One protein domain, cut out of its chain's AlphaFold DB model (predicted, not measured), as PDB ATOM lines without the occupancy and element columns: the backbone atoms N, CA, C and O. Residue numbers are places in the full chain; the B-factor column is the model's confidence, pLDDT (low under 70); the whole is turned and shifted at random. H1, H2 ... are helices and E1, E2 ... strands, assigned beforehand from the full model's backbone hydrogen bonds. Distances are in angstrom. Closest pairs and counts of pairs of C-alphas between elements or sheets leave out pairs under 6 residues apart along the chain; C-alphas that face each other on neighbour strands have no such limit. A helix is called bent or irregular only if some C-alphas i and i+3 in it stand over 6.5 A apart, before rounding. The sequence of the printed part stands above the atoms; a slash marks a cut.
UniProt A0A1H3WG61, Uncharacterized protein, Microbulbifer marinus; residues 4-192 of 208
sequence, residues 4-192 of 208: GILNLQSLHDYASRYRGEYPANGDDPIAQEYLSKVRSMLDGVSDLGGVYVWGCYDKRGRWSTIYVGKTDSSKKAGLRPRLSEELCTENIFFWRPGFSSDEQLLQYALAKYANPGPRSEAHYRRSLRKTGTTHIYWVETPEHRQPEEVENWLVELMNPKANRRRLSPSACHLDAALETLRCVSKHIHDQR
ATOM      1  N   GLY A   4     119.731  98.475 136.730       96.06
ATOM      2  CA  GLY A   4     119.841  99.106 135.427       96.06
ATOM      3  C   GLY A   4     118.510  99.613 134.904       96.06
ATOM      4  O   GLY A   4     117.467  99.496 135.551       96.06
ATOM      5  N   ILE A   5     118.578 100.187 133.707       96.50
ATOM      6  CA  ILE A   5     117.433 100.714 132.978       96.50
ATOM      7  C   ILE A   5     117.420 100.171 131.556       96.50
ATOM      8  O   ILE A   5     118.451 100.101 130.894       96.50
ATOM      9  N   LEU A   6     116.223  99.850 131.083       97.56
ATOM     10  CA  LEU A   6     115.912  99.637 129.681       97.56
ATOM     11  C   LEU A   6     115.076 100.820 129.192       97.56
ATOM     12  O   LEU A   6     113.973 101.051 129.693       97.56
ATOM     13  N   ASN A   7     115.600 101.580 128.231       96.19
ATOM     14  CA  ASN A   7     114.830 102.596 127.519       96.19
ATOM     15  C   ASN A   7     114.134 101.934 126.325       96.19
ATOM     16  O   ASN A   7     114.790 101.421 125.421       96.19
ATOM     17  N   LEU A   8     112.803 101.950 126.326       97.31
ATOM     18  CA  LEU A   8     111.984 101.235 125.351       97.31
ATOM     19  C   LEU A   8     111.748 102.021 124.053       97.31
ATOM     20  O   LEU A   8     111.019 101.539 123.185       97.31
ATOM     21  N   GLN A   9     112.323 103.220 123.902       95.62
ATOM     22  CA  GLN A   9     112.074 104.086 122.746       95.62
ATOM     23  C   GLN A   9     112.391 103.386 121.422       95.62
ATOM     24  O   GLN A   9     111.596 103.469 120.496       95.62
ATOM     25  N   SER A  10     113.482 102.621 121.342       96.31
ATOM     26  CA  SER A  10     113.847 101.905 120.112       96.31
ATOM     27  C   SER A  10     112.823 100.838 119.701       96.31
ATOM     28  O   SER A  10     112.656 100.584 118.508       96.31
ATOM     29  N   LEU A  11     112.114 100.234 120.662       97.06
ATOM     30  CA  LEU A  11     111.033  99.279 120.399       97.06
ATOM     31  C   LEU A  11     109.749  99.996 119.968       97.06
ATOM     32  O   LEU A  11     109.088  99.542 119.035       97.06
ATOM     33  N   HIS A  12     109.432 101.140 120.586       96.44
ATOM     34  CA  HIS A  12     108.328 102.007 120.148       96.44
ATOM     35  C   HIS A  12     108.545 102.525 118.729       96.44
ATOM     36  O   HIS A  12     107.660 102.397 117.884       96.44
ATOM     37  N   ASP A  13     109.733 103.057 118.447       96.19
ATOM     38  CA  ASP A  13     110.104 103.563 117.127       96.19
ATOM     39  C   ASP A  13     110.007 102.455 116.083       96.19
ATOM     40  O   ASP A  13     109.511 102.687 114.983       96.19
ATOM     41  N   TYR A  14     110.432 101.240 116.435       96.19
ATOM     42  CA  TYR A  14     110.307 100.087 115.560       96.19
ATOM     43  C   TYR A  14     108.844  99.735 115.267       96.19
ATOM     44  O   TYR A  14     108.451  99.717 114.104       96.19
ATOM     45  N   ALA A  15     108.024  99.522 116.301       95.00
ATOM     46  CA  ALA A  15     106.612  99.174 116.136       95.00
ATOM     47  C   ALA A  15     105.829 100.258 115.373       95.00
ATOM     48  O   ALA A  15     104.951  99.946 114.572       95.00
ATOM     49  N   SER A  16     106.190 101.535 115.547       94.06
ATOM     50  CA  SER A  16     105.528 102.664 114.881       94.06
ATOM     51  C   SER A  16     105.667 102.679 113.352       94.06
ATOM     52  O   SER A  16     104.865 103.334 112.679       94.06
ATOM     53  N   ARG A  17     106.651 101.952 112.798       94.75
ATOM     54  CA  ARG A  17     106.867 101.815 111.346       94.75
ATOM     55  C   ARG A  17     105.833 100.908 110.679       94.75
ATOM     56  O   ARG A  17     105.613 101.043 109.482       94.75
ATOM     57  N   TYR A  18     105.180 100.038 111.449       91.88
ATOM     58  CA  TYR A  18     104.254  99.012 110.960       91.88
ATOM     59  C   TYR A  18     102.823  99.332 111.407       91.88
ATOM     60  O   TYR A  18     102.222  98.640 112.229       91.88
ATOM     61  N   ARG A  19     102.276 100.454 110.921       88.31
ATOM     62  CA  ARG A  19     100.916 100.882 111.289       88.31
ATOM     63  C   ARG A  19      99.871  99.903 110.755       88.31
ATOM     64  O   ARG A  19      99.912  99.540 109.588       88.31
ATOM     65  N   GLY A  20      98.911  99.533 111.602       86.38
ATOM     66  CA  GLY A  20      97.865  98.563 111.267       86.38
ATOM     67  C   GLY A  20      98.345  97.111 111.190       86.38
ATOM     68  O   GLY A  20      97.550  96.229 110.872       86.38
ATOM     69  N   GLU A  21      99.613  96.844 111.505       88.00
ATOM     70  CA  GLU A  21     100.195  95.509 111.479       88.00
ATOM     71  C   GLU A  21     100.676  95.104 112.875       88.00
ATOM     72  O   GLU A  21     101.217  95.906 113.632       88.00
ATOM     73  N   TYR A  22     100.482  93.833 113.222       86.88
ATOM     74  CA  TYR A  22     101.046  93.208 114.418       86.88
ATOM     75  C   TYR A  22     101.687  91.878 114.002       86.88
ATOM     76  O   TYR A  22     100.992  91.030 113.420       86.88
ATOM     77  N   PRO A  23     102.998  91.678 114.226       83.69
ATOM     78  CA  PRO A  23     103.675  90.474 113.779       83.69
ATOM     79  C   PRO A  23     103.221  89.291 114.631       83.69
ATOM     80  O   PRO A  23     103.250  89.343 115.862       83.69
ATOM     81  N   ALA A  24     102.734  88.239 113.975       61.69
ATOM     82  CA  ALA A  24     102.068  87.160 114.694       61.69
ATOM     83  C   ALA A  24     103.049  86.157 115.287       61.69
ATOM     84  O   ALA A  24     102.952  85.775 116.440       61.69
ATOM     85  N   ASN A  25     104.026  85.674 114.550       66.50
ATOM     86  CA  ASN A  25     104.821  84.536 115.003       66.50
ATOM     87  C   ASN A  25     106.305  84.845 114.933       66.50
ATOM     88  O   ASN A  25     106.710  85.864 114.392       66.50
ATOM     89  N   GLY A  26     107.106  83.958 115.523       66.06
ATOM     90  CA  GLY A  26     108.555  84.073 115.466       66.06
ATOM     91  C   GLY A  26     109.068  84.151 114.031       66.06
ATOM     92  O   GLY A  26     110.033  84.852 113.814       66.06
ATOM     93  N   ASP A  27     108.422  83.513 113.056       75.06
ATOM     94  CA  ASP A  27     108.933  83.429 111.679       75.06
ATOM     95  C   ASP A  27     108.670  84.682 110.824       75.06
ATOM     96  O   ASP A  27     109.257  84.836 109.755       75.06
ATOM     97  N   ASP A  28     107.817  85.596 111.291       84.44
ATOM     98  CA  ASP A  28     107.572  86.891 110.654       84.44
ATOM     99  C   ASP A  28     108.863  87.744 110.689       84.44
ATOM    100  O   ASP A  28     109.421  87.949 111.775       84.44
ATOM    101  N   PRO A  29     109.367  88.278 109.555       90.12
ATOM    102  CA  PRO A  29     110.558  89.132 109.545       90.12
ATOM    103  C   PRO A  29     110.460  90.331 110.498       90.12
ATOM    104  O   PRO A  29     111.460  90.713 111.114       90.12
ATOM    105  N   ILE A  30     109.253  90.882 110.674       91.38
ATOM    106  CA  ILE A  30     108.988  91.978 111.610       91.38
ATOM    107  C   ILE A  30     109.159  91.487 113.055       91.38
ATOM    108  O   ILE A  30     109.746  92.175 113.896       91.38
ATOM    109  N   ALA A  31     108.694  90.270 113.363       90.12
ATOM    110  CA  ALA A  31     108.936  89.664 114.670       90.12
ATOM    111  C   ALA A  31     110.424  89.385 114.891       90.12
ATOM    112  O   ALA A  31     110.934  89.713 115.958       90.12
ATOM    113  N   GLN A  32     111.134  88.807 113.919       92.06
ATOM    114  CA  GLN A  32     112.556  88.477 114.068       92.06
ATOM    115  C   GLN A  32     113.409  89.713 114.352       92.06
ATOM    116  O   GLN A  32     114.239  89.695 115.267       92.06
ATOM    117  N   GLU A  33     113.189  90.809 113.622       94.31
ATOM    118  CA  GLU A  33     113.927  92.044 113.881       94.31
ATOM    119  C   GLU A  33     113.545  92.649 115.242       94.31
ATOM    120  O   GLU A  33     114.437  93.042 115.999       94.31
ATOM    121  N   TYR A  34     112.257  92.655 115.613       94.94
ATOM    122  CA  TYR A  34     111.829  93.068 116.954       94.94
ATOM    123  C   TYR A  34     112.523  92.244 118.053       94.94
ATOM    124  O   TYR A  34     113.104  92.805 118.985       94.94
ATOM    125  N   LEU A  35     112.522  90.913 117.927       93.75
ATOM    126  CA  LEU A  35     113.156  89.993 118.875       93.75
ATOM    127  C   LEU A  35     114.670  90.221 118.955       93.75
ATOM    128  O   LEU A  35     115.242  90.153 120.044       93.75
ATOM    129  N   SER A  36     115.324  90.538 117.836       94.50
ATOM    130  CA  SER A  36     116.740  90.917 117.810       94.50
ATOM    131  C   SER A  36     117.005  92.187 118.630       94.50
ATOM    132  O   SER A  36     117.914  92.207 119.467       94.50
ATOM    133  N   LYS A  37     116.158  93.220 118.490       96.19
ATOM    134  CA  LYS A  37     116.261  94.448 119.302       96.19
ATOM    135  C   LYS A  37     116.042  94.173 120.789       96.19
ATOM    136  O   LYS A  37     116.785  94.708 121.607       96.19
ATOM    137  N   VAL A  38     115.078  93.319 121.140       96.81
ATOM    138  CA  VAL A  38     114.854  92.905 122.536       96.81
ATOM    139  C   VAL A  38     116.087  92.198 123.099       96.81
ATOM    140  O   VAL A  38     116.546  92.558 124.180       96.81
ATOM    141  N   ARG A  39     116.677  91.241 122.368       95.81
ATOM    142  CA  ARG A  39     117.895  90.534 122.809       95.81
ATOM    143  C   ARG A  39     119.053  91.496 123.065       95.81
ATOM    144  O   ARG A  39     119.705  91.377 124.095       95.81
ATOM    145  N   SER A  40     119.275  92.452 122.161       96.38
ATOM    146  CA  SER A  40     120.315  93.472 122.328       96.38
ATOM    147  C   SER A  40     120.032  94.400 123.514       96.38
ATOM    148  O   SER A  40     120.946  94.716 124.265       96.38
ATOM    149  N   MET A  41     118.774  94.800 123.722       96.69
ATOM    150  CA  MET A  41     118.376  95.647 124.850       96.69
ATOM    151  C   MET A  41     118.578  94.959 126.203       96.69
ATOM    152  O   MET A  41     118.864  95.623 127.194       96.69
ATOM    153  N   LEU A  42     118.420  93.637 126.252       97.12
ATOM    154  CA  LEU A  42     118.590  92.843 127.466       97.12
ATOM    155  C   LEU A  42     120.049  92.478 127.763       97.12
ATOM    156  O   LEU A  42     120.309  91.797 128.760       97.12
ATOM    157  N   ASP A  43     120.995  92.921 126.935       95.25
ATOM    158  CA  ASP A  43     122.408  92.733 127.223       95.25
ATOM    159  C   ASP A  43     122.797  93.449 128.529       95.25
ATOM    160  O   ASP A  43     122.354  94.559 128.832       95.25
ATOM    161  N   GLY A  44     123.574  92.769 129.369       92.69
ATOM    162  CA  GLY A  44     123.953  93.260 130.698       92.69
ATOM    163  C   GLY A  44     122.875  93.180 131.795       92.69
ATOM    164  O   GLY A  44     123.209  93.422 132.965       92.69
ATOM    165  N   VAL A  45     121.629  92.795 131.487       95.50
ATOM    166  CA  VAL A  45     120.605  92.497 132.509       95.50
ATOM    167  C   VAL A  45     121.003  91.248 133.294       95.50
ATOM    168  O   VAL A  45     121.531  90.288 132.738       95.50
ATOM    169  N   SER A  46     120.771  91.265 134.607       92.75
ATOM    170  CA  SER A  46     121.107  90.138 135.477       92.75
ATOM    171  C   SER A  46     120.322  88.863 135.167       92.75
ATOM    172  O   SER A  46     119.142  88.917 134.836       92.75
ATOM    173  N   ASP A  47     120.951  87.708 135.378       92.00
ATOM    174  CA  ASP A  47     120.284  86.402 135.412       92.00
ATOM    175  C   ASP A  47     119.783  86.010 136.814       92.00
ATOM    176  O   ASP A  47     119.223  84.929 136.983       92.00
ATOM    177  N   LEU A  48     119.990  86.859 137.824       90.94
ATOM    178  CA  LEU A  48     119.531  86.619 139.191       90.94
ATOM    179  C   LEU A  48     118.095  87.109 139.418       90.94
ATOM    180  O   LEU A  48     117.521  87.839 138.604       90.94
ATOM    181  N   GLY A  49     117.540  86.696 140.558       90.94
ATOM    182  CA  GLY A  49     116.258  87.158 141.082       90.94
ATOM    183  C   GLY A  49     116.249  88.655 141.383       90.94
ATOM    184  O   GLY A  49     117.294  89.293 141.545       90.94
ATOM    185  N   GLY A  50     115.058  89.239 141.453       93.75
ATOM    186  CA  GLY A  50     114.924  90.684 141.545       93.75
ATOM    187  C   GLY A  50     113.519  91.200 141.321       93.75
ATOM    188  O   GLY A  50     112.550  90.448 141.212       93.75
ATOM    189  N   VAL A  51     113.431  92.518 141.220       95.31
ATOM    190  CA  VAL A  51     112.202  93.216 140.855       95.31
ATOM    191  C   VAL A  51     112.459  94.190 139.722       95.31
ATOM    192  O   VAL A  51     113.586  94.629 139.479       95.31
ATOM    193  N   TYR A  52     111.393  94.535 139.015       97.25
ATOM    194  CA  TYR A  52     111.441  95.477 137.917       97.25
ATOM    195  C   TYR A  52     110.203  96.372 137.903       97.25
ATOM    196  O   TYR A  52     109.098  95.973 138.272       97.25
ATOM    197  N   VAL A  53     110.400  97.611 137.473       98.06
ATOM    198  CA  VAL A  53     109.420  98.691 137.525       98.06
ATOM    199  C   VAL A  53     109.286  99.309 136.144       98.06
ATOM    200  O   VAL A  53     110.231  99.874 135.599       98.06
ATOM    201  N   TRP A  54     108.084  99.231 135.597       98.44
ATOM    202  CA  TRP A  54     107.689  99.816 134.327       98.44
ATOM    203  C   TRP A  54     107.072 101.181 134.588       98.44
ATOM    204  O   TRP A  54     106.245 101.338 135.492       98.44
ATOM    205  N   GLY A  55     107.390 102.157 133.753       98.00
ATOM    206  CA  GLY A  55     106.665 103.417 133.770       98.00
ATOM    207  C   GLY A  55     107.089 104.389 132.687       98.00
ATOM    208  O   GLY A  55     107.699 104.025 131.677       98.00
ATOM    209  N   CYS A  56     106.713 105.644 132.891       97.56
ATOM    210  CA  CYS A  56     106.980 106.716 131.950       97.56
ATOM    211  C   CYS A  56     107.093 108.076 132.629       97.56
ATOM    212  O   CYS A  56     106.689 108.258 133.778       97.56
ATOM    213  N   TYR A  57     107.631 109.038 131.885       96.25
ATOM    214  CA  TYR A  57     107.581 110.445 132.258       96.25
ATOM    215  C   TYR A  57     106.428 111.136 131.541       96.25
ATOM    216  O   TYR A  57     106.210 110.927 130.347       96.25
ATOM    217  N   ASP A  58     105.709 111.992 132.261       93.06
ATOM    218  CA  ASP A  58     104.786 112.931 131.635       93.06
ATOM    219  C   ASP A  58     105.542 114.073 130.927       93.06
ATOM    220  O   ASP A  58     106.764 114.214 131.020       93.06
ATOM    221  N   LYS A  59     104.798 114.951 130.244       90.44
ATOM    222  CA  LYS A  59     105.357 116.128 129.552       90.44
ATOM    223  C   LYS A  59     106.102 117.102 130.482       90.44
ATOM    224  O   LYS A  59     106.831 117.959 129.995       90.44
ATOM    225  N   ARG A  60     105.899 117.010 131.801       90.88
ATOM    226  CA  ARG A  60     106.563 117.823 132.834       90.88
ATOM    227  C   ARG A  60     107.752 117.087 133.468       90.88
ATOM    228  O   ARG A  60     108.294 117.567 134.461       90.88
ATOM    229  N   GLY A  61     108.136 115.921 132.947       92.19
ATOM    230  CA  GLY A  61     109.222 115.109 133.492       92.19
ATOM    231  C   GLY A  61     108.882 114.427 134.821       92.19
ATOM    232  O   GLY A  61     109.792 114.020 135.544       92.19
ATOM    233  N   ARG A  62     107.596 114.301 135.181       94.31
ATOM    234  CA  ARG A  62     107.173 113.566 136.383       94.31
ATOM    235  C   ARG A  62     106.997 112.094 136.054       94.31
ATOM    236  O   ARG A  62     106.342 111.751 135.074       94.31
ATOM    237  N   TRP A  63     107.563 111.240 136.898       96.50
ATOM    238  CA  TRP A  63     107.456 109.796 136.753       96.50
ATOM    239  C   TRP A  63     106.056 109.293 137.119       96.50
ATOM    240  O   TRP A  63     105.448 109.758 138.082       96.50
ATOM    241  N   SER A  64     105.562 108.324 136.355       97.50
ATOM    242  CA  SER A  64     104.362 107.545 136.648       97.50
ATOM    243  C   SER A  64     104.685 106.061 136.557       97.50
ATOM    244  O   SER A  64     105.086 105.569 135.502       97.50
ATOM    245  N   THR A  65     104.462 105.340 137.655       98.25
ATOM    246  CA  THR A  65     104.625 103.886 137.704       98.25
ATOM    247  C   THR A  65     103.423 103.204 137.060       98.25
ATOM    248  O   THR A  65     102.270 103.461 137.414       98.25
ATOM    249  N   ILE A  66     103.689 102.323 136.101       97.94
ATOM    250  CA  ILE A  66     102.662 101.579 135.371       97.94
ATOM    251  C   ILE A  66     102.543 100.170 135.930       97.94
ATOM    252  O   ILE A  66     101.437  99.754 136.257       97.94
ATOM    253  N   TYR A  67     103.651  99.452 136.084       97.81
ATOM    254  CA  TYR A  67     103.651  98.070 136.555       97.81
ATOM    255  C   TYR A  67     104.882  97.809 137.414       97.81
ATOM    256  O   TYR A  67     105.965  98.304 137.112       97.81
ATOM    257  N   VAL A  68     104.715  97.024 138.465       97.50
ATOM    258  CA  VAL A  68     105.813  96.436 139.232       97.50
ATOM    259  C   VAL A  68     105.701  94.930 139.062       97.50
ATOM    260  O   VAL A  68     104.595  94.395 139.090       97.50
ATOM    261  N   GLY A  69     106.821  94.259 138.841       95.44
ATOM    262  CA  GLY A  69     106.865  92.808 138.814       95.44
ATOM    263  C   GLY A  69     108.102  92.286 139.517       95.44
ATOM    264  O   GLY A  69     109.083  93.007 139.720       95.44
ATOM    265  N   LYS A  70     108.046  91.009 139.870       94.44
ATOM    266  CA  LYS A  70     109.151  90.278 140.479       94.44
ATOM    267  C   LYS A  70     109.647  89.163 139.586       94.44
ATOM    268  O   LYS A  70     109.015  88.788 138.595       94.44
ATOM    269  N   THR A  71     110.762  88.605 140.012       92.12
ATOM    270  CA  THR A  71     111.296  87.372 139.481       92.12
ATOM    271  C   THR A  71     112.023  86.629 140.594       92.12
ATOM    272  O   THR A  71     112.687  87.241 141.435       92.12
ATOM    273  N   ASP A  72     111.859  85.313 140.623       84.00
ATOM    274  CA  ASP A  72     112.496  84.474 141.629       84.00
ATOM    275  C   ASP A  72     113.949  84.188 141.219       84.00
ATOM    276  O   ASP A  72     114.361  84.413 140.085       84.00
ATOM    277  N   SER A  73     114.769  83.679 142.126       70.56
ATOM    278  CA  SER A  73     116.213  83.595 141.871       70.56
ATOM    279  C   SER A  73     116.679  82.355 141.115       70.56
ATOM    280  O   SER A  73     117.875  82.163 140.895       70.56
ATOM    281  N   SER A  74     115.750  81.507 140.670       70.75
ATOM    282  CA  SER A  74     116.121  80.361 139.844       70.75
ATOM    283  C   SER A  74     116.695  80.837 138.503       70.75
ATOM    284  O   SER A  74     116.154  81.743 137.874       70.75
ATOM    285  N   LYS A  75     117.758  80.188 138.003       60.19
ATOM    286  CA  LYS A  75     118.412  80.557 136.725       60.19
ATOM    287  C   LYS A  75     117.459  80.606 135.520       60.19
ATOM    288  O   LYS A  75     117.749  81.274 134.536       60.19
ATOM    289  N   LYS A  76     116.335  79.881 135.576       70.31
ATOM    290  CA  LYS A  76     115.300  79.865 134.525       70.31
ATOM    291  C   LYS A  76     114.238  80.957 134.698       70.31
ATOM    292  O   LYS A  76     113.447  81.164 133.788       70.31
ATOM    293  N   ALA A  77     114.233  81.645 135.836       80.62
ATOM    294  CA  ALA A  77     113.280  82.685 136.192       80.62
ATOM    295  C   ALA A  77     113.978  83.951 136.717       80.62
ATOM    296  O   ALA A  77     113.385  84.664 137.510       80.62
ATOM    297  N   GLY A  78     115.216  84.237 136.304       90.81
ATOM    298  CA  GLY A  78     115.907  85.482 136.653       90.81
ATOM    299  C   GLY A  78     115.391  86.705 135.887       90.81
ATOM    300  O   GLY A  78     114.530  86.592 135.009       90.81
ATOM    301  N   LEU A  79     115.959  87.882 136.171       94.56
ATOM    302  CA  LEU A  79     115.527  89.159 135.583       94.56
ATOM    303  C   LEU A  79     115.590  89.153 134.056       94.56
ATOM    304  O   LEU A  79     114.615  89.530 133.410       94.56
ATOM    305  N   ARG A  80     116.698  88.700 133.463       95.56
ATOM    306  CA  ARG A  80     116.863  88.660 132.006       95.56
ATOM    307  C   ARG A  80     115.870  87.700 131.332       95.56
ATOM    308  O   ARG A  80     115.167  88.166 130.433       95.56
ATOM    309  N   PRO A  81     115.730  86.418 131.740       94.06
ATOM    310  CA  PRO A  81     114.679  85.544 131.214       94.06
ATOM    311  C   PRO A  81     113.271  86.128 131.355       94.06
ATOM    312  O   PRO A  81     112.510  86.114 130.386       94.06
ATOM    313  N   ARG A  82     112.931  86.698 132.519       94.56
ATOM    314  CA  ARG A  82     111.592  87.243 132.763       94.56
ATOM    315  C   ARG A  82     111.309  88.488 131.933       94.56
ATOM    316  O   ARG A  82     110.252  88.582 131.325       94.56
ATOM    317  N   LEU A  83     112.247  89.429 131.854       96.12
ATOM    318  CA  LEU A  83     112.100  90.615 131.009       96.12
ATOM    319  C   LEU A  83     112.068  90.255 129.519       96.12
ATOM    320  O   LEU A  83     111.354  90.905 128.761       96.12
ATOM    321  N   SER A  84     112.772  89.197 129.104       95.06
ATOM    322  CA  SER A  84     112.655  88.635 127.753       95.06
ATOM    323  C   SER A  84     111.249  88.111 127.486       95.06
ATOM    324  O   SER A  84     110.645  88.483 126.482       95.06
ATOM    325  N   GLU A  85     110.686  87.314 128.395       91.56
ATOM    326  CA  GLU A  85     109.303  86.842 128.297       91.56
ATOM    327  C   GLU A  85     108.328  88.022 128.192       91.56
ATOM    328  O   GLU A  85     107.534  88.083 127.255       91.56
ATOM    329  N   GLU A  86     108.438  89.004 129.086       93.38
ATOM    330  CA  GLU A  86     107.594  90.202 129.099       93.38
ATOM    331  C   GLU A  86     107.683  90.994 127.780       93.38
ATOM    332  O   GLU A  86     106.663  91.336 127.181       93.38
ATOM    333  N   LEU A  87     108.895  91.245 127.277       94.88
ATOM    334  CA  LEU A  87     109.114  92.021 126.054       94.88
ATOM    335  C   LEU A  87     108.847  91.235 124.766       94.88
ATOM    336  O   LEU A  87     108.607  91.867 123.741       94.88
ATOM    337  N   CYS A  88     108.875  89.900 124.776       90.62
ATOM    338  CA  CYS A  88     108.631  89.070 123.588       90.62
ATOM    339  C   CYS A  88     107.189  88.549 123.502       90.62
ATOM    340  O   CYS A  88     106.666  88.370 122.404       90.62
ATOM    341  N   THR A  89     106.553  88.268 124.641       85.75
ATOM    342  CA  THR A  89     105.236  87.608 124.700       85.75
ATOM    343  C   THR A  89     104.119  88.534 125.163       85.75
ATOM    344  O   THR A  89     102.989  88.386 124.705       85.75
ATOM    345  N   GLU A  90     104.411  89.509 126.025       89.44
ATOM    346  CA  GLU A  90     103.469  90.536 126.483       89.44
ATOM    347  C   GLU A  90     103.735  91.866 125.768       89.44
ATOM    348  O   GLU A  90     103.674  92.936 126.368       89.44
ATOM    349  N   ASN A  91     104.010  91.811 124.467       92.06
ATOM    350  CA  ASN A  91     104.544  92.941 123.713       92.06
ATOM    351  C   ASN A  91     103.482  93.783 122.983       92.06
ATOM    352  O   ASN A  91     103.780  94.893 122.557       92.06
ATOM    353  N   ILE A  92     102.237  93.302 122.876       92.94
ATOM    354  CA  ILE A  92     101.180  93.891 122.031       92.94
ATOM    355  C   ILE A  92     100.965  95.401 122.256       92.94
ATOM    356  O   ILE A  92     100.634  96.125 121.320       92.94
ATOM    357  N   PHE A  93     101.227  95.914 123.465       94.88
ATOM    358  CA  PHE A  93     101.105  97.341 123.774       94.88
ATOM    359  C   PHE A  93     102.044  98.252 122.958       94.88
ATOM    360  O   PHE A  93     101.719  99.425 122.786       94.88
ATOM    361  N   PHE A  94     103.171  97.755 122.427       95.88
ATOM    362  CA  PHE A  94     104.044  98.542 121.539       95.88
ATOM    363  C   PHE A  94     103.374  98.864 120.200       95.88
ATOM    364  O   PHE A  94     103.605  99.927 119.632       95.88
ATOM    365  N   TRP A  95     102.504  97.977 119.715       95.19
ATOM    366  CA  TRP A  95     101.794  98.139 118.443       95.19
ATOM    367  C   TRP A  95     100.509  98.947 118.583       95.19
ATOM    368  O   TRP A  95      99.950  99.397 117.587       95.19
ATOM    369  N   ARG A  96     100.058  99.204 119.817       94.94
ATOM    370  CA  ARG A  96      98.823  99.940 120.100       94.94
ATOM    371  C   ARG A  96      98.668 101.272 119.345       94.94
ATOM    372  O   ARG A  96      97.553 101.518 118.875       94.94
ATOM    373  N   PRO A  97      99.706 102.118 119.175       93.88
ATOM    374  CA  PRO A  97      99.591 103.369 118.418       93.88
ATOM    375  C   PRO A  97      99.259 103.198 116.928       93.88
ATOM    376  O   PRO A  97      98.804 104.148 116.297       93.88
ATOM    377  N   GLY A  98      99.490 102.012 116.356       93.12
ATOM    378  CA  GLY A  98      99.171 101.696 114.962       93.12
ATOM    379  C   GLY A  98      97.699 101.355 114.712       93.12
ATOM    380  O   GLY A  98      97.329 101.163 113.558       93.12
ATOM    381  N   PHE A  99      96.877 101.275 115.761       94.50
ATOM    382  CA  PHE A  99      95.472 100.867 115.702       94.50
ATOM    383  C   PHE A  99      94.564 101.956 116.286       94.50
ATOM    384  O   PHE A  99      94.976 102.749 117.135       94.50
ATOM    385  N   SER A 100      93.301 101.986 115.868       94.38
ATOM    386  CA  SER A 100      92.319 102.973 116.335       94.38
ATOM    387  C   SER A 100      91.873 102.706 117.776       94.38
ATOM    388  O   SER A 100      91.670 103.640 118.553       94.38
ATOM    389  N   SER A 101      91.768 101.437 118.175       95.19
ATOM    390  CA  SER A 101      91.337 101.029 119.516       95.19
ATOM    391  C   SER A 101      92.087  99.791 120.017       95.19
ATOM    392  O   SER A 101      92.650  99.030 119.229       95.19
ATOM    393  N   ASP A 102      92.079  99.580 121.337       95.19
ATOM    394  CA  ASP A 102      92.566  98.346 121.967       95.19
ATOM    395  C   ASP A 102      91.816  97.129 121.412       95.19
ATOM    396  O   ASP A 102      92.416  96.088 121.172       95.19
ATOM    397  N   GLU A 103      90.513  97.286 121.167       94.88
ATOM    398  CA  GLU A 103      89.639  96.220 120.678       94.88
ATOM    399  C   GLU A 103      89.955  95.839 119.228       94.88
ATOM    400  O   GLU A 103      90.017  94.658 118.908       94.88
ATOM    401  N   GLN A 104      90.249  96.815 118.362       93.56
ATOM    402  CA  GLN A 104      90.668  96.540 116.986       93.56
ATOM    403  C   GLN A 104      91.986  95.759 116.954       93.56
ATOM    404  O   GLN A 104      92.109  94.779 116.220       93.56
ATOM    405  N   LEU A 105      92.969  96.176 117.759       93.25
ATOM    406  CA  LEU A 105      94.242  95.469 117.880       93.25
ATOM    407  C   LEU A 105      94.044  94.059 118.446       93.25
ATOM    408  O   LEU A 105      94.633  93.107 117.945       93.25
ATOM    409  N   LEU A 106      93.197  93.906 119.462       92.00
ATOM    410  CA  LEU A 106      92.899  92.606 120.051       92.00
ATOM    411  C   LEU A 106      92.247  91.659 119.038       92.00
ATOM    412  O   LEU A 106      92.702  90.527 118.898       92.00
ATOM    413  N   GLN A 107      91.232  92.120 118.305       90.44
ATOM    414  CA  GLN A 107      90.577  91.340 117.253       90.44
ATOM    415  C   GLN A 107      91.566  90.947 116.155       90.44
ATOM    416  O   GLN A 107      91.614  89.782 115.766       90.44
ATOM    417  N   TYR A 108      92.397  91.894 115.709       89.50
ATOM    418  CA  TYR A 108      93.449  91.631 114.730       89.50
ATOM    419  C   TYR A 108      94.428  90.566 115.239       89.50
ATOM    420  O   TYR A 108      94.724  89.599 114.539       89.50
ATOM    421  N   ALA A 109      94.910  90.722 116.475       88.56
ATOM    422  CA  ALA A 109      95.844  89.791 117.083       88.56
ATOM    423  C   ALA A 109      95.221  88.400 117.208       88.56
ATOM    424  O   ALA A 109      95.841  87.446 116.767       88.56
ATOM    425  N   LEU A 110      94.003  88.274 117.738       87.25
ATOM    426  CA  LEU A 110      93.322  86.987 117.916       87.25
ATOM    427  C   LEU A 110      93.024  86.287 116.583       87.25
ATOM    428  O   LEU A 110      93.240  85.084 116.478       87.25
ATOM    429  N   ALA A 111      92.599  87.027 115.554       85.94
ATOM    430  CA  ALA A 111      92.310  86.464 114.235       85.94
ATOM    431  C   ALA A 111      93.554  85.880 113.544       85.94
ATOM    432  O   ALA A 111      93.444  84.942 112.756       85.94
ATOM    433  N   LYS A 112      94.747  86.408 113.849       79.75
ATOM    434  CA  LYS A 112      96.002  85.974 113.222       79.75
ATOM    435  C   LYS A 112      96.537  84.640 113.782       79.75
ATOM    436  O   LYS A 112      97.465  84.086 113.196       79.75
ATOM    437  N   TYR A 113      95.954  84.081 114.855       69.38
ATOM    438  CA  TYR A 113      96.353  82.774 115.409       69.38
ATOM    439  C   TYR A 113      95.218  81.751 115.363       69.38
ATOM    440  O   TYR A 113      94.309  81.774 116.187       69.38
ATOM    441  N   ALA A 114      95.345  80.762 114.477       56.28
ATOM    442  CA  ALA A 114      94.484  79.575 114.479       56.28
ATOM    443  C   ALA A 114      94.678  78.695 115.735       56.28
ATOM    444  O   ALA A 114      93.803  77.908 116.081       56.28
ATOM    445  N   ASN A 115      95.819  78.828 116.425       59.97
ATOM    446  CA  ASN A 115      96.106  78.155 117.689       59.97
ATOM    447  C   ASN A 115      96.867  79.116 118.629       59.97
ATOM    448  O   ASN A 115      98.086  79.252 118.508       59.97
ATOM    449  N   PRO A 116      96.174  79.849 119.519       56.00
ATOM    450  CA  PRO A 116      96.763  80.967 120.261       56.00
ATOM    451  C   PRO A 116      97.815  80.556 121.303       56.00
ATOM    452  O   PRO A 116      98.540  81.418 121.805       56.00
ATOM    453  N   GLY A 117      97.939  79.269 121.652       62.44
ATOM    454  CA  GLY A 117      98.822  78.834 122.738       62.44
ATOM    455  C   GLY A 117      98.557  79.647 124.024       62.44
ATOM    456  O   GLY A 117      97.395  79.827 124.386       62.44
ATOM    457  N   PRO A 118      99.578  80.203 124.708       61.53
ATOM    458  CA  PRO A 118      99.372  81.051 125.889       61.53
ATOM    459  C   PRO A 118      98.772  82.440 125.573       61.53
ATOM    460  O   PRO A 118      98.406  83.178 126.489       61.53
ATOM    461  N   ARG A 119      98.646  82.822 124.294       72.25
ATOM    462  CA  ARG A 119      98.193  84.150 123.841       72.25
ATOM    463  C   ARG A 119      96.669  84.244 123.783       72.25
ATOM    464  O   ARG A 119      96.069  84.492 122.741       72.25
ATOM    465  N   SER A 120      96.049  84.032 124.938       82.50
ATOM    466  CA  SER A 120      94.616  84.246 125.132       82.50
ATOM    467  C   SER A 120      94.255  85.736 125.102       82.50
ATOM    468  O   SER A 120      95.095  86.612 125.315       82.50
ATOM    469  N   GLU A 121      92.969  86.039 124.931       89.12
ATOM    470  CA  GLU A 121      92.451  87.399 125.106       89.12
ATOM    471  C   GLU A 121      92.859  88.007 126.460       89.12
ATOM    472  O   GLU A 121      93.287  89.161 126.535       89.12
ATOM    473  N   ALA A 122      92.788  87.220 127.539       88.50
ATOM    474  CA  ALA A 122      93.166  87.666 128.876       88.50
ATOM    475  C   ALA A 122      94.644  88.090 128.956       88.50
ATOM    476  O   ALA A 122      94.969  89.078 129.625       88.50
ATOM    477  N   HIS A 123      95.522  87.376 128.246       88.06
ATOM    478  CA  HIS A 123      96.946  87.695 128.128       88.06
ATOM    479  C   HIS A 123      97.167  89.026 127.404       88.06
ATOM    480  O   HIS A 123      97.828  89.922 127.933       88.06
ATOM    481  N   TYR A 124      96.531  89.224 126.246       91.06
ATOM    482  CA  TYR A 124      96.632  90.490 125.515       91.06
ATOM    483  C   TYR A 124      96.072  91.668 126.310       91.06
ATOM    484  O   TYR A 124      96.734  92.700 126.432       91.06
ATOM    485  N   ARG A 125      94.906  91.507 126.947       92.50
ATOM    486  CA  ARG A 125      94.336  92.550 127.814       92.50
ATOM    487  C   ARG A 125      95.215  92.844 129.031       92.50
ATOM    488  O   ARG A 125      95.183  93.962 129.540       92.50
ATOM    489  N   ARG A 126      95.991  91.876 129.535       91.44
ATOM    490  CA  ARG A 126      97.007  92.123 130.573       91.44
ATOM    491  C   ARG A 126      98.134  92.994 130.041       91.44
ATOM    492  O   ARG A 126      98.425  94.015 130.661       91.44
ATOM    493  N   SER A 127      98.711  92.612 128.910       93.06
ATOM    494  CA  SER A 127      99.807  93.342 128.276       93.06
ATOM    495  C   SER A 127      99.408  94.779 127.906       93.06
ATOM    496  O   SER A 127     100.135  95.716 128.225       93.06
ATOM    497  N   LEU A 128      98.204  94.991 127.362       95.56
ATOM    498  CA  LEU A 128      97.699  96.323 126.995       95.56
ATOM    499  C   LEU A 128      97.613  97.304 128.176       95.56
ATOM    500  O   LEU A 128      97.739  98.511 127.973       95.56
ATOM    501  N   ARG A 129      97.508  96.831 129.428       95.19
ATOM    502  CA  ARG A 129      97.571  97.717 130.611       95.19
ATOM    503  C   ARG A 129      98.929  98.399 130.792       95.19
ATOM    504  O   ARG A 129      99.020  99.360 131.549       95.19
ATOM    505  N   LYS A 130      99.973  97.912 130.115       95.69
ATOM    506  CA  LYS A 130     101.326  98.487 130.127       95.69
ATOM    507  C   LYS A 130     101.525  99.570 129.060       95.69
ATOM    508  O   LYS A 130     102.614 100.140 128.975       95.69
ATOM    509  N   THR A 131     100.488  99.876 128.272       95.62
ATOM    510  CA  THR A 131     100.519 100.929 127.247       95.62
ATOM    511  C   THR A 131     101.018 102.252 127.826       95.62
ATOM    512  O   THR A 131     100.615 102.676 128.909       95.62
ATOM    513  N   GLY A 132     101.915 102.907 127.089       94.50
ATOM    514  CA  GLY A 132     102.553 104.157 127.500       94.50
ATOM    515  C   GLY A 132     103.829 103.984 128.325       94.50
ATOM    516  O   GLY A 132     104.484 104.984 128.614       94.50
ATOM    517  N   THR A 133     104.227 102.754 128.676       97.19
ATOM    518  CA  THR A 133     105.544 102.504 129.284       97.19
ATOM    519  C   THR A 133     106.652 102.909 128.323       97.19
ATOM    520  O   THR A 133     106.655 102.490 127.172       97.19
ATOM    521  N   THR A 134     107.621 103.680 128.807       97.25
ATOM    522  CA  THR A 134     108.820 104.079 128.050       97.25
ATOM    523  C   THR A 134     110.107 103.559 128.676       97.25
ATOM    524  O   THR A 134     111.127 103.507 128.000       97.25
ATOM    525  N   HIS A 135     110.067 103.150 129.947       98.12
ATOM    526  CA  HIS A 135     111.238 102.675 130.674       98.12
ATOM    527  C   HIS A 135     110.900 101.452 131.526       98.12
ATOM    528  O   HIS A 135     109.800 101.365 132.082       98.12
ATOM    529  N   ILE A 136     111.878 100.558 131.677       98.19
ATOM    530  CA  ILE A 136     111.881  99.489 132.678       98.19
ATOM    531  C   ILE A 136     113.132  99.650 133.534       98.19
ATOM    532  O   ILE A 136     114.245  99.545 133.026       98.19
ATOM    533  N   TYR A 137     112.961  99.875 134.829       97.56
ATOM    534  CA  TYR A 137     114.047  99.783 135.802       97.56
ATOM    535  C   TYR A 137     114.073  98.386 136.387       97.56
ATOM    536  O   TYR A 137     113.017  97.821 136.648       97.56
ATOM    537  N   TRP A 138     115.251  97.837 136.634       97.06
ATOM    538  CA  TRP A 138     115.390  96.547 137.298       97.06
ATOM    539  C   TRP A 138     116.443  96.628 138.391       97.06
ATOM    540  O   TRP A 138     117.415  97.382 138.295       97.06
ATOM    541  N   VAL A 139     116.225  95.848 139.442       95.25
ATOM    542  CA  VAL A 139     117.096  95.768 140.608       95.25
ATOM    543  C   VAL A 139     117.207  94.302 140.999       95.25
ATOM    544  O   VAL A 139     116.195  93.630 141.197       95.25
ATOM    545  N   GLU A 140     118.435  93.798 141.072       93.38
ATOM    546  CA  GLU A 140     118.695  92.472 141.629       93.38
ATOM    547  C   GLU A 140     118.312  92.443 143.105       93.38
ATOM    548  O   GLU A 140     118.706  93.318 143.872       93.38
ATOM    549  N   THR A 141     117.633  91.388 143.528       85.62
ATOM    550  CA  THR A 141     117.281  91.174 144.928       85.62
ATOM    551  C   THR A 141     117.893  89.846 145.356       85.62
ATOM    552  O   THR A 141     117.523  88.811 144.803       85.62
ATOM    553  N   PRO A 142     118.835  89.834 146.316       70.06
ATOM    554  CA  PRO A 142     119.369  88.590 146.859       70.06
ATOM    555  C   PRO A 142     118.260  87.636 147.338       70.06
ATOM    556  O   PRO A 142     117.276  88.085 147.923       70.06
ATOM    557  N   GLU A 143     118.451  86.325 147.148       65.00
ATOM    558  CA  GLU A 143     117.471  85.260 147.457       65.00
ATOM    559  C   GLU A 143     116.817  85.363 148.835       65.00
ATOM    560  O   GLU A 143     115.610  85.187 148.972       65.00
ATOM    561  N   HIS A 144     117.603  85.708 149.853       60.75
ATOM    562  CA  HIS A 144     117.141  85.799 151.236       60.75
ATOM    563  C   HIS A 144     116.126  86.925 151.491       60.75
ATOM    564  O   HIS A 144     115.581  87.005 152.586       60.75
ATOM    565  N   ARG A 145     115.880  87.813 150.519       68.81
ATOM    566  CA  ARG A 145     115.019  88.991 150.692       68.81
ATOM    567  C   ARG A 145     113.600  88.827 150.152       68.81
ATOM    568  O   ARG A 145     112.893  89.823 150.108       68.81
ATOM    569  N   GLN A 146     113.201  87.616 149.745       84.12
ATOM    570  CA  GLN A 146     111.836  87.289 149.302       84.12
ATOM    571  C   GLN A 146     111.285  88.305 148.279       84.12
ATOM    572  O   GLN A 146     110.527  89.206 148.646       84.12
ATOM    573  N   PRO A 147     111.631  88.189 146.981       86.94
ATOM    574  CA  PRO A 147     111.237  89.159 145.952       86.94
ATOM    575  C   PRO A 147     109.735  89.497 145.906       86.94
ATOM    576  O   PRO A 147     109.377  90.593 145.487       86.94
ATOM    577  N   GLU A 148     108.865  88.589 146.355       90.19
ATOM    578  CA  GLU A 148     107.418  88.823 146.483       90.19
ATOM    579  C   GLU A 148     107.053  89.862 147.535       90.19
ATOM    580  O   GLU A 148     106.241  90.744 147.275       90.19
ATOM    581  N   GLU A 149     107.691  89.821 148.697       90.81
ATOM    582  CA  GLU A 149     107.422  90.786 149.759       90.81
ATOM    583  C   GLU A 149     107.965  92.171 149.398       90.81
ATOM    584  O   GLU A 149     107.323  93.190 149.663       90.81
ATOM    585  N   VAL A 150     109.105  92.214 148.700       92.06
ATOM    586  CA  VAL A 150     109.632  93.452 148.114       92.06
ATOM    587  C   VAL A 150     108.672  94.006 147.055       92.06
ATOM    588  O   VAL A 150     108.388  95.202 147.064       92.06
ATOM    589  N   GLU A 151     108.140  93.163 146.164       94.69
ATOM    590  CA  GLU A 151     107.132  93.573 145.178       94.69
ATOM    591  C   GLU A 151     105.880  94.141 145.851       94.69
ATOM    592  O   GLU A 151     105.445  95.226 145.469       94.69
ATOM    593  N   ASN A 152     105.327  93.456 146.857       94.50
ATOM    594  CA  ASN A 152     104.125  93.897 147.568       94.50
ATOM    595  C   ASN A 152     104.319  95.297 148.172       94.50
ATOM    596  O   ASN A 152     103.488  96.182 147.949       94.50
ATOM    597  N   TRP A 153     105.459  95.538 148.831       95.62
ATOM    598  CA  TRP A 153     105.809  96.867 149.338       95.62
ATOM    599  C   TRP A 153     105.930  97.910 148.226       95.62
ATOM    600  O   TRP A 153     105.417  99.018 148.360       95.62
ATOM    601  N   LEU A 154     106.587  97.591 147.110       95.94
ATOM    602  CA  LEU A 154     106.712  98.533 145.993       95.94
ATOM    603  C   LEU A 154     105.361  98.825 145.329       95.94
ATOM    604  O   LEU A 154     105.115  99.959 144.922       95.94
ATOM    605  N   VAL A 155     104.467  97.840 145.236       97.00
ATOM    606  CA  VAL A 155     103.097  98.040 144.749       97.00
ATOM    607  C   VAL A 155     102.331  98.983 145.677       97.00
ATOM    608  O   VAL A 155     101.650  99.885 145.184       97.00
ATOM    609  N   GLU A 156     102.464  98.831 146.994       96.00
ATOM    610  CA  GLU A 156     101.853  99.746 147.962       96.00
ATOM    611  C   GLU A 156     102.432 101.165 147.849       96.00
ATOM    612  O   GLU A 156     101.687 102.128 147.663       96.00
ATOM    613  N   LEU A 157     103.759 101.297 147.872       95.44
ATOM    614  CA  LEU A 157     104.455 102.587 147.905       95.44
ATOM    615  C   LEU A 157     104.375 103.358 146.579       95.44
ATOM    616  O   LEU A 157     104.321 104.587 146.574       95.44
ATOM    617  N   MET A 158     104.396 102.658 145.440       96.19
ATOM    618  CA  MET A 158     104.466 103.280 144.109       96.19
ATOM    619  C   MET A 158     103.114 103.350 143.396       96.19
ATOM    620  O   MET A 158     103.025 103.985 142.342       96.19
ATOM    621  N   ASN A 159     102.083 102.696 143.940       96.12
ATOM    622  CA  ASN A 159     100.714 102.679 143.427       96.12
ATOM    623  C   ASN A 159     100.607 102.466 141.891       96.12
ATOM    624  O   ASN A 159     100.011 103.290 141.186       96.12
ATOM    625  N   PRO A 160     101.180 101.381 141.335       97.00
ATOM    626  CA  PRO A 160     101.187 101.127 139.897       97.00
ATOM    627  C   PRO A 160      99.778 100.892 139.340       97.00
ATOM    628  O   PRO A 160      98.950 100.196 139.934       97.00
ATOM    629  N   LYS A 161      99.505 101.433 138.148       94.56
ATOM    630  CA  LYS A 161      98.172 101.372 137.518       94.56
ATOM    631  C   LYS A 161      97.783  99.980 136.997       94.56
ATOM    632  O   LYS A 161      96.600  99.659 136.952       94.56
ATOM    633  N   ALA A 162      98.748  99.164 136.576       94.81
ATOM    634  CA  ALA A 162      98.509  97.900 135.874       94.81
ATOM    635  C   ALA A 162      98.513  96.655 136.783       94.81
ATOM    636  O   ALA A 162      98.024  95.600 136.356       94.81
ATOM    637  N   ASN A 163      99.033  96.755 138.015       95.56
ATOM    638  CA  ASN A 163      98.963  95.677 139.006       95.56
ATOM    639  C   ASN A 163      97.522  95.529 139.512       95.56
ATOM    640  O   ASN A 163      96.972  96.434 140.140       95.56
ATOM    641  N   ARG A 164      96.909  94.369 139.242       90.19
ATOM    642  CA  ARG A 164      95.562  94.029 139.737       90.19
ATOM    643  C   ARG A 164      95.585  93.521 141.172       90.19
ATOM    644  O   ARG A 164      94.721  93.878 141.961       90.19
ATOM    645  N   ARG A 165      96.556  92.660 141.486       87.75
ATOM    646  CA  ARG A 165      96.739  92.116 142.830       87.75
ATOM    647  C   ARG A 165      97.477  93.155 143.666       87.75
ATOM    648  O   ARG A 165      98.511  93.661 143.238       87.75
ATOM    649  N   ARG A 166      96.914  93.475 144.827       88.25
ATOM    650  CA  ARG A 166      97.464  94.410 145.809       88.25
ATOM    651  C   ARG A 166      97.364  93.730 147.163       88.25
ATOM    652  O   ARG A 166      96.306  93.757 147.784       88.25
ATOM    653  N   LEU A 167      98.414  93.004 147.524       89.00
ATOM    654  CA  LEU A 167      98.506  92.365 148.830       89.00
ATOM    655  C   LEU A 167      99.092  93.354 149.826       89.00
ATOM    656  O   LEU A 167      99.971  94.133 149.464       89.00
ATOM    657  N   SER A 168      98.630  93.281 151.069       88.62
ATOM    658  CA  SER A 168      99.295  93.956 152.177       88.62
ATOM    659  C   SER A 168     100.648  93.278 152.425       88.62
ATOM    660  O   SER A 168     100.670  92.063 152.638       88.62
ATOM    661  N   PRO A 169     101.762  94.017 152.376       88.06
ATOM    662  CA  PRO A 169     103.081  93.464 152.608       88.06
ATOM    663  C   PRO A 169     103.321  93.184 154.095       88.06
ATOM    664  O   PRO A 169     102.745  93.820 154.983       88.06
ATOM    665  N   SER A 170     104.221  92.245 154.377       86.38
ATOM    666  CA  SER A 170     104.704  91.995 155.736       86.38
ATOM    667  C   SER A 170     105.756  93.027 156.167       86.38
ATOM    668  O   SER A 170     106.626  93.433 155.393       86.38
ATOM    669  N   ALA A 171     105.733  93.433 157.441       85.62
ATOM    670  CA  ALA A 171     106.663  94.438 157.973       85.62
ATOM    671  C   ALA A 171     108.148  94.025 157.892       85.62
ATOM    672  O   ALA A 171     109.018  94.887 157.794       85.62
ATOM    673  N   CYS A 172     108.455  92.723 157.887       84.75
ATOM    674  CA  CYS A 172     109.827  92.209 157.939       84.75
ATOM    675  C   CYS A 172     110.670  92.477 156.679       84.75
ATOM    676  O   CYS A 172     111.885  92.303 156.729       84.75
ATOM    677  N   HIS A 173     110.065  92.936 155.579       86.44
ATOM    678  CA  HIS A 173     110.769  93.193 154.315       86.44
ATOM    679  C   HIS A 173     110.785  94.672 153.894       86.44
ATOM    680  O   HIS A 173     111.238  94.990 152.790       86.44
ATOM    681  N   LEU A 174     110.336  95.588 154.763       90.12
ATOM    682  CA  LEU A 174     110.256  97.015 154.439       90.12
ATOM    683  C   LEU A 174     111.628  97.608 154.090       90.12
ATOM    684  O   LEU A 174     111.751  98.307 153.088       90.12
ATOM    685  N   ASP A 175     112.680  97.293 154.850       90.88
ATOM    686  CA  ASP A 175     114.024  97.834 154.595       90.88
ATOM    687  C   ASP A 175     114.563  97.432 153.215       90.88
ATOM    688  O   ASP A 175     115.118  98.260 152.487       90.88
ATOM    689  N   ALA A 176     114.335  96.179 152.810       90.12
ATOM    690  CA  ALA A 176     114.708  95.686 151.487       90.12
ATOM    691  C   ALA A 176     113.927  96.397 150.369       90.12
ATOM    692  O   ALA A 176     114.493  96.724 149.317       90.12
ATOM    693  N   ALA A 177     112.643  96.679 150.601       92.50
ATOM    694  CA  ALA A 177     111.821  97.438 149.669       92.50
ATOM    695  C   ALA A 177     112.253  98.906 149.572       92.50
ATOM    696  O   ALA A 177     112.336  99.441 148.468       92.50
ATOM    697  N   LEU A 178     112.604  99.545 150.691       94.00
ATOM    698  CA  LEU A 178     113.112 100.918 150.712       94.00
ATOM    699  C   LEU A 178     114.479 101.034 150.029       94.00
ATOM    700  O   LEU A 178     114.713 102.003 149.305       94.00
ATOM    701  N   GLU A 179     115.376 100.061 150.210       93.19
ATOM    702  CA  GLU A 179     116.650 100.011 149.482       93.19
ATOM    703  C   GLU A 179     116.409  99.921 147.970       93.19
ATOM    704  O   GLU A 179     116.928 100.734 147.200       93.19
ATOM    705  N   THR A 180     115.531  99.009 147.555       93.50
ATOM    706  CA  THR A 180     115.139  98.859 146.151       93.50
ATOM    707  C   THR A 180     114.511 100.136 145.594       93.50
ATOM    708  O   THR A 180     114.878 100.596 144.509       93.50
ATOM    709  N   LEU A 181     113.600 100.757 146.348       95.06
ATOM    710  CA  LEU A 181     112.946 102.000 145.961       95.06
ATOM    711  C   LEU A 181     113.957 103.136 145.798       95.06
ATOM    712  O   LEU A 181     113.827 103.922 144.859       95.06
ATOM    713  N   ARG A 182     114.980 103.225 146.657       94.88
ATOM    714  CA  ARG A 182     116.071 104.206 146.515       94.88
ATOM    715  C   ARG A 182     116.861 103.970 145.230       94.88
ATOM    716  O   ARG A 182     117.102 104.932 144.502       94.88
ATOM    717  N   CYS A 183     117.205 102.719 144.913       93.75
ATOM    718  CA  CYS A 183     117.881 102.372 143.658       93.75
ATOM    719  C   CYS A 183     117.050 102.780 142.434       93.75
ATOM    720  O   CYS A 183     117.549 103.482 141.555       93.75
ATOM    721  N   VAL A 184     115.767 102.405 142.401       94.56
ATOM    722  CA  VAL A 184     114.848 102.769 141.309       94.56
ATOM    723  C   VAL A 184     114.680 104.287 141.216       94.56
ATOM    724  O   VAL A 184     114.789 104.855 140.132       94.56
ATOM    725  N   SER A 185     114.482 104.969 142.346       94.88
ATOM    726  CA  SER A 185     114.301 106.427 142.396       94.88
ATOM    727  C   SER A 185     115.530 107.181 141.903       94.88
ATOM    728  O   SER A 185     115.383 108.205 141.235       94.88
ATOM    729  N   LYS A 186     116.736 106.673 142.186       94.50
ATOM    730  CA  LYS A 186     117.975 107.244 141.658       94.50
ATOM    731  C   LYS A 186     117.988 107.184 140.130       94.50
ATOM    732  O   LYS A 186     118.184 108.213 139.492       94.50
ATOM    733  N   HIS A 187     117.707 106.018 139.546       93.75
ATOM    734  CA  HIS A 187     117.648 105.875 138.088       93.75
ATOM    735  C   HIS A 187     116.548 106.744 137.463       93.75
ATOM    736  O   HIS A 187     116.785 107.386 136.443       93.75
ATOM    737  N   ILE A 188     115.378 106.842 138.108       93.75
ATOM    738  CA  ILE A 188     114.302 107.757 137.695       93.75
ATOM    739  C   ILE A 188     114.768 109.222 137.719       93.75
ATOM    740  O   ILE A 188     114.385 110.042 136.886       93.75
ATOM    741  N   HIS A 189     115.573 109.608 138.701       93.19
ATOM    742  CA  HIS A 189     116.090 110.967 138.752       93.19
ATOM    743  C   HIS A 189     117.110 111.220 137.635       93.19
ATOM    744  O   HIS A 189     116.982 112.203 136.906       93.19
ATOM    745  N   ASP A 190     118.069 110.308 137.470       92.75
ATOM    746  CA  ASP A 190     119.159 110.424 136.495       92.75
ATOM    747  C   ASP A 190     118.647 110.460 135.044       92.75
ATOM    748  O   ASP A 190     119.232 111.119 134.186       92.75
ATOM    749  N   GLN A 191     117.539 109.765 134.774       91.06
ATOM    750  CA  GLN A 191     116.963 109.590 133.435       91.06
ATOM    751  C   GLN A 191     115.806 110.549 133.161       91.06
ATOM    752  O   GLN A 191     115.143 110.459 132.127       91.06
ATOM    753  N   ARG A 192     115.544 111.483 134.082       90.88
ATOM    754  CA  ARG A 192     114.507 112.491 133.902       90.88
ATOM    755  C   ARG A 192     114.817 113.318 132.647       90.88
ATOM    756  O   ARG A 192     115.865 113.971 132.599       90.88
TER     757      ARG A 192
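AT A GLANCE: This is residues 4 to 192 of the 208 residues of an uncharacterized protein of Microbulbifer marinus (UniProt A0A1H3WG61). A twisted sheet of four strands has H6 and H7 over one face and the first part of H3 over the other, and a group of helices extends beyond it along the longest axis. In that group H1 and H2 form a helical hairpin with H3 alongside H2, and H4 and H5 make a separate pair. The printed part has 189 residues, with seven named helices and four named strands in the order E1 H1 H2 E2 E3 H3 H4 H5 E4 H6 H7; the sheet runs E1 E4 E2 E3, all antiparallel, and the class is mixed, helices and strands. The whole is compact, with a radius of gyration of the C-alphas of 16.7 A and spans of 47 by 39 by 30 A.

IN THESE COORDINATES: The strands are E1, residues 4 to 7, from C-alpha 4 at (119.841, 99.106, 135.427); E4, residues 135 to 140; E2, residues 50 to 57, 23.0 A long; and E3, residues 63 to 71, 22.9 A long, which bends by 62 degrees at residue 66. The helices are H1, residues 9 to 16; H2, residues 29 to 41, 18.4 A long; H3, residues 79 to 89; H4, residues 102 to 111; H5, residues 121 to 128; H6, residues 147 to 158; and H7, residues 171 to 190, 29.5 A long, ending at C-alpha 190 at (119.159, 110.424, 136.495). H7 is irregular, with C-alphas 172 and 175 7.8 A apart, and has a kink of 28 degrees near residue 178.

HOW THE PARTS SIT: In the sheet, backbone N and O atoms are within hydrogen-bond range across each pair of neighbour strands, for instance N 6 and O 136 at 2.8 A across E1 and E4, N 53 and O 137 at 2.8 A across E4 and E2, and N 54 and O 67 at 2.8 A across the hairpin E2 and E3. H6 runs along the strands over E2 and E3, at a height over the sheet of 8.5 A. H7, on the same face, lies over E4 and E2, slantwise to the strands. H6 and H7 touch at a steep tilt of 61 degrees, closest at the C-alphas of Val 150 and Ala 177, 4.8 A. H3 is on the opposite face, over E2, at a height of 9.1 A. H3 touches H2 at a shallow tilt of 20 degrees, opposite ways, closest at the C-alphas of Leu 35 and Cys 88, 6.6 A. E1, H1 H2 and E2 form a split strand-helix-strand unit, two strands running the same way with E4 between them, its crossover right-handed. H1 and H2 touch at 9 degrees, a shallow tilt, closest at the C-alphas of Leu 11 and Tyr 34, 7.1 A. H4 and H5 touch at a steep tilt of 46 degrees, closest at the C-alphas of Leu 106 and Tyr 124, 6.9 A; H5 and H3 are near each other. Every O i to N i+4 pair is within hydrogen-bond range in H1 to H6, and 14 of 16 in H7.

THE WHOLE: The C-alphas farthest apart, those of Pro 29 and Ala 171, are 48.9 A apart. The printed part has no cut. The links H1 to H2, H3 to H4 and H6 to H7 are long. The mean pLDDT of the printed part is 90.2; residues 24 to 26, 75, 113 to 118 and 143 to 145 are under 70.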